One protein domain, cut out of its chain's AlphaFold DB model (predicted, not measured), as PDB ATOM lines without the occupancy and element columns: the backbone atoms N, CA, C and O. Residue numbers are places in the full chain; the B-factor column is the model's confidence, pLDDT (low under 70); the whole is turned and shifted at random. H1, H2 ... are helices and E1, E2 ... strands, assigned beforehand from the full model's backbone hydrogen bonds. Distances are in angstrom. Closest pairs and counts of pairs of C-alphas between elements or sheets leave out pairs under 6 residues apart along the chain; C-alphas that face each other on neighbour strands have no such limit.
ATOM      1  N   GLU A  13       7.977  -5.883  47.132       95.38
ATOM      2  CA  GLU A  13       9.391  -5.971  46.733       95.38
ATOM      3  C   GLU A  13       9.562  -6.665  45.369       95.38
ATOM      4  O   GLU A  13      10.304  -6.204  44.511       95.38
ATOM      5  N   ALA A  14       8.798  -7.730  45.106       95.94
ATOM      6  CA  ALA A  14       8.827  -8.410  43.813       95.94
ATOM      7  C   ALA A  14       8.376  -7.499  42.655       95.94
ATOM      8  O   ALA A  14       8.957  -7.542  41.571       95.94
ATOM      9  N   GLN A  15       7.363  -6.655  42.874       94.44
ATOM     10  CA  GLN A  15       6.915  -5.675  41.878       94.44
ATOM     11  C   GLN A  15       7.967  -4.584  41.647       94.44
ATOM     12  O   GLN A  15       8.182  -4.194  40.498       94.44
ATOM     13  N   TRP A  16       8.661  -4.146  42.702       94.75
ATOM     14  CA  TRP A  16       9.792  -3.224  42.591       94.75
ATOM     15  C   TRP A  16      10.927  -3.798  41.748       94.75
ATOM     16  O   TRP A  16      11.359  -3.148  40.798       94.75
ATOM     17  N   GLN A  17      11.343  -5.036  42.017       96.31
ATOM     18  CA  GLN A  17      12.411  -5.699  41.263       96.31
ATOM     19  C   GLN A  17      12.059  -5.865  39.775       96.31
ATOM     20  O   GLN A  17      12.898  -5.634  38.899       96.31
ATOM     21  N   VAL A  18      10.802  -6.200  39.458       95.88
ATOM     22  CA  VAL A  18      10.322  -6.271  38.065       95.88
ATOM     23  C   VAL A  18      10.378  -4.901  37.384       95.88
ATOM     24  O   VAL A  18      10.874  -4.794  36.259       95.88
ATOM     25  N   ALA A  19       9.898  -3.848  38.052       93.81
ATOM     26  CA  ALA A  19       9.920  -2.491  37.510       93.81
ATOM     27  C   ALA A  19      11.355  -1.985  37.297       93.81
ATOM     28  O   ALA A  19      11.664  -1.417  36.248       93.81
ATOM     29  N   GLU A  20      12.250  -2.242  38.250       95.75
ATOM     30  CA  GLU A  20      13.661  -1.888  38.144       95.75
ATOM     31  C   GLU A  20      14.334  -2.602  36.963       95.75
ATOM     32  O   GLU A  20      15.016  -1.964  36.158       95.75
ATOM     33  N   GLY A  21      14.097  -3.908  36.802       96.25
ATOM     34  CA  GLY A  21      14.601  -4.673  35.661       96.25
ATOM     35  C   GLY A  21      14.119  -4.115  34.318       96.25
ATOM     36  O   GLY A  21      14.913  -3.956  33.388       96.25
ATOM     37  N   ALA A  22      12.839  -3.743  34.223       92.50
ATOM     38  CA  ALA A  22      12.279  -3.121  33.025       92.50
ATOM     39  C   ALA A  22      12.930  -1.759  32.715       92.50
ATOM     40  O   ALA A  22      13.280  -1.492  31.563       92.50
ATOM     41  N   LEU A  23      13.160  -0.924  33.732       93.94
ATOM     42  CA  LEU A  23      13.846   0.364  33.577       93.94
ATOM     43  C   LEU A  23      15.302   0.192  33.142       93.94
ATOM     44  O   LEU A  23      15.762   0.896  32.243       93.94
ATOM     45  N   ARG A  24      16.024  -0.769  33.726       95.88
ATOM     46  CA  ARG A  24      17.400  -1.093  33.320       95.88
ATOM     47  C   ARG A  24      17.453  -1.532  31.858       95.88
ATOM     48  O   ARG A  24      18.302  -1.050  31.113       95.88
ATOM     49  N   ASN A  25      16.517  -2.377  31.424       92.56
ATOM     50  CA  ASN A  25      16.414  -2.797  30.025       92.56
ATOM     51  C   ASN A  25      16.148  -1.617  29.080       92.56
ATOM     52  O   ASN A  25      16.802  -1.519  28.043       92.56
ATOM     53  N   LEU A  26      15.250  -0.704  29.458       90.94
ATOM     54  CA  LEU A  26      14.966   0.509  28.689       90.94
ATOM     55  C   LEU A  26      16.210   1.399  28.555       90.94
ATOM     56  O   LEU A  26      16.560   1.825  27.457       90.94
ATOM     57  N   ILE A  27      16.912   1.659  29.659       93.31
ATOM     58  CA  ILE A  27      18.120   2.498  29.662       93.31
ATOM     59  C   ILE A  27      19.221   1.868  28.800       93.31
ATOM     60  O   ILE A  27      19.885   2.576  28.049       93.31
ATOM     61  N   ASN A  28      19.371   0.541  28.829       94.88
ATOM     62  CA  ASN A  28      20.352  -0.179  28.008       94.88
ATOM     63  C   ASN A  28      20.075  -0.095  26.495       94.88
ATOM     64  O   ASN A  28      20.973  -0.340  25.688       94.88
ATOM     65  N   GLN A  29      18.846   0.232  26.090       94.81
ATOM     66  CA  GLN A  29      18.472   0.443  24.689       94.81
ATOM     67  C   GLN A  29      18.718   1.881  24.211       94.81
ATOM     68  O   GLN A  29      18.639   2.144  23.006       94.81
ATOM     69  N   LEU A  30      18.995   2.810  25.129       95.50
ATOM     70  CA  LEU A  30      19.210   4.216  24.821       95.50
ATOM     71  C   LEU A  30      20.623   4.436  24.282       95.50
ATOM     72  O   LEU A  30      21.618   4.085  24.912       95.50
ATOM     73  N   GLN A  31      20.709   5.068  23.118       96.06
ATOM     74  CA  GLN A  31      21.961   5.374  22.440       96.06
ATOM     75  C   GLN A  31      22.066   6.882  22.195       96.06
ATOM     76  O   GLN A  31      21.090   7.494  21.748       96.06
ATOM     77  N   PRO A  32      23.224   7.511  22.466       96.94
ATOM     78  CA  PRO A  32      23.452   8.886  22.051       96.94
ATOM     79  C   PRO A  32      23.512   8.965  20.521       96.94
ATOM     80  O   PRO A  32      23.932   8.019  19.859       96.94
ATOM     81  N   ARG A  33      23.115  10.108  19.963       95.94
ATOM     82  CA  ARG A  33      23.282  10.410  18.533       95.94
ATOM     83  C   ARG A  33      23.568  11.889  18.316       95.94
ATOM     84  O   ARG A  33      23.121  12.736  19.095       95.94
ATOM     85  N   HIS A  34      24.247  12.219  17.226       96.56
ATOM     86  CA  HIS A  34      24.497  13.613  16.865       96.56
ATOM     87  C   HIS A  34      23.248  14.305  16.296       96.56
ATOM     88  O   HIS A  34      22.307  13.675  15.797       96.56
ATOM     89  N   LEU A  35      23.236  15.643  16.349       92.19
ATOM     90  CA  LEU A  35      22.230  16.437  15.646       92.19
ATOM     91  C   LEU A  35      22.334  16.129  14.141       92.19
ATOM     92  O   LEU A  35      23.426  16.142  13.585       92.19
ATOM     93  N   TYR A  36      21.196  15.831  13.510       93.56
ATOM     94  CA  TYR A  36      21.066  15.381  12.111       93.56
ATOM     95  C   TYR A  36      21.513  13.947  11.795       93.56
ATOM     96  O   TYR A  36      21.303  13.491  10.673       93.56
ATOM     97  N   GLU A  37      22.027  13.193  12.765       96.62
ATOM     98  CA  GLU A  37      22.235  11.758  12.581       96.62
ATOM     99  C   GLU A  37      20.882  11.030  12.513       96.62
ATOM    100  O   GLU A  37      20.036  11.183  13.404       96.62
ATOM    101  N   ILE A  38      20.683  10.241  11.451       95.88
ATOM    102  CA  ILE A  38      19.476   9.442  11.205       95.88
ATOM    103  C   ILE A  38      19.833   7.952  11.368       95.88
ATOM    104  O   ILE A  38      20.459   7.381  10.471       95.88
ATOM    105  N   PRO A  39      19.432   7.302  12.479       95.62
ATOM    106  CA  PRO A  39      19.710   5.889  12.718       95.62
ATOM    107  C   PRO A  39      19.070   4.972  11.671       95.62
ATOM    108  O   PRO A  39      17.922   5.171  11.272       95.62
ATOM    109  N   LYS A  40      19.799   3.923  11.268       94.81
ATOM    110  CA  LYS A  40      19.293   2.876  10.360       94.81
ATOM    111  C   LYS A  40      18.553   1.752  11.091       94.81
ATOM    112  O   LYS A  40      17.791   1.029  10.463       94.81
ATOM    113  N   GLY A  41      18.765   1.584  12.396       94.19
ATOM    114  CA  GLY A  41      18.075   0.562  13.188       94.19
ATOM    115  C   GLY A  41      16.589   0.874  13.403       94.19
ATOM    116  O   GLY A  41      16.138   2.005  13.198       94.19
ATOM    117  N   ARG A  42      15.828  -0.130  13.849       93.75
ATOM    118  CA  ARG A  42      14.480   0.063  14.409       93.75
ATOM    119  C   ARG A  42      14.571   0.726  15.786       93.75
ATOM    120  O   ARG A  42      15.550   0.519  16.505       93.75
ATOM    121  N   GLY A  43      13.612   1.590  16.082       92.00
ATOM    122  CA  GLY A  43      13.635   2.446  17.262       92.00
ATOM    123  C   GLY A  43      13.071   3.833  17.001       92.00
ATOM    124  O   GLY A  43      12.850   4.231  15.848       92.00
ATOM    125  N   PHE A  44      12.943   4.626  18.057       89.31
ATOM    126  CA  PHE A  44      12.466   6.000  17.966       89.31
ATOM    127  C   PHE A  44      13.567   7.024  18.253       89.31
ATOM    128  O   PHE A  44      14.464   6.822  19.073       89.31
ATOM    129  N   CYS A  45      13.504   8.156  17.551       91.69
ATOM    130  CA  CYS A  45      14.454   9.250  17.726       91.69
ATOM    131  C   CYS A  45      13.942  10.250  18.765       91.69
ATOM    132  O   CYS A  45      12.842  10.777  18.631       91.69
ATOM    133  N   LEU A  46      14.797  10.590  19.725       91.69
ATOM    134  CA  LEU A  46      14.657  11.744  20.613       91.69
ATOM    135  C   LEU A  46      15.713  12.793  20.250       91.69
ATOM    136  O   LEU A  46      16.710  12.449  19.608       91.69
ATOM    137  N   PRO A  47      15.568  14.071  20.627       92.75
ATOM    138  CA  PRO A  47      16.674  15.022  20.524       92.75
ATOM    139  C   PRO A  47      17.941  14.450  21.183       92.75
ATOM    140  O   PRO A  47      17.910  14.086  22.353       92.75
ATOM    141  N   TYR A  48      19.028  14.328  20.412       95.56
ATOM    142  CA  TYR A  48      20.329  13.775  20.839       95.56
ATOM    143  C   TYR A  48      20.350  12.312  21.317       95.56
ATOM    144  O   TYR A  48      21.386  11.826  21.765       95.56
ATOM    145  N   ALA A  49      19.242  11.585  21.176       95.38
ATOM    146  CA  ALA A  49      19.141  10.190  21.585       95.38
ATOM    147  C   ALA A  49      18.363   9.332  20.576       95.38
ATOM    148  O   ALA A  49      17.555   9.815  19.777       95.38
ATOM    149  N   PHE A  50      18.605   8.034  20.625       95.62
ATOM    150  CA  PHE A  50      17.887   7.006  19.894       95.62
ATOM    151  C   PHE A  50      17.563   5.874  20.858       95.62
ATOM    152  O   PHE A  50      18.473   5.319  21.465       95.62
ATOM    153  N   LEU A  51      16.285   5.538  21.017       94.38
ATOM    154  CA  LEU A  51      15.913   4.332  21.744       94.38
ATOM    155  C   LEU A  51      15.731   3.204  20.739       94.38
ATOM    156  O   LEU A  51      14.826   3.263  19.905       94.38
ATOM    157  N   ARG A  52      16.594   2.190  20.813       94.81
ATOM    158  CA  ARG A  52      16.473   0.998  19.974       94.81
ATOM    159  C   ARG A  52      15.298   0.146  20.440       94.81
ATOM    160  O   ARG A  52      15.193  -0.162  21.620       94.81
ATOM    161  N   ASP A  53      14.497  -0.326  19.499       90.62
ATOM    162  CA  ASP A  53      13.427  -1.282  19.767       90.62
ATOM    163  C   ASP A  53      13.350  -2.360  18.675       90.62
ATOM    164  O   ASP A  53      14.206  -2.450  17.789       90.62
ATOM    165  N   ASP A  54      12.336  -3.216  18.763       89.56
ATOM    166  CA  ASP A  54      12.028  -4.240  17.764       89.56
ATOM    167  C   ASP A  54      11.049  -3.765  16.672       89.56
ATOM    168  O   ASP A  54      10.818  -4.484  15.692       89.56
TER     169      ASP A  54
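This is residues 13 to 54 of the 219 residues of the protein "Tli4_C domain-containing protein" of Cupriavidus taiwanensis (UniProt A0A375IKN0). A small head of three short antiparallel strands, in the order E1 - E3 - E2, sits at one end of helix H1, whose residues 13 to 25 stick out from it. The printed part has 42 residues, with H1, E1, E2 and E3 along the chain, mixed in class. It is a loose rod, with a radius of gyration of the C-alphas of 12.9 A and spans of 42 by 18 by 11 A.

Inner strand E3, residues 49 to 52, is antiparallel to edge strand E1, residues 30 to 32, at 143 degrees; N 31 and O 50 are within hydrogen-bond range, 2.8 A. E3 forms an antiparallel hairpin with edge strand E2, residues 43 to 46, at 165 degrees; N 46 and O 49 are within hydrogen-bond range, 2.9 A. E1 and E2 are apart. H1, residues 13 to 28, only grazes the sheet with residues 26 to 28; its closest C-alphas with E3, Leu 26 and Leu 51, are 8.0 A apart. In H1 every O i to N i+4 pair is within hydrogen-bond range.

H1 runs 22.5 A from C-alpha 13 at (9.391, -5.971, 46.733). E1 measures 6.9 A, E2 9.9 A and E3 9.7 A, ending at C-alpha 52, (16.473, 0.998, 19.974).

The C-alphas farthest apart, Glu 13 and Tyr 36, are 42.3 A apart. The printed part has no cut, no link is long, and no printed residue is under 70 in pLDDT.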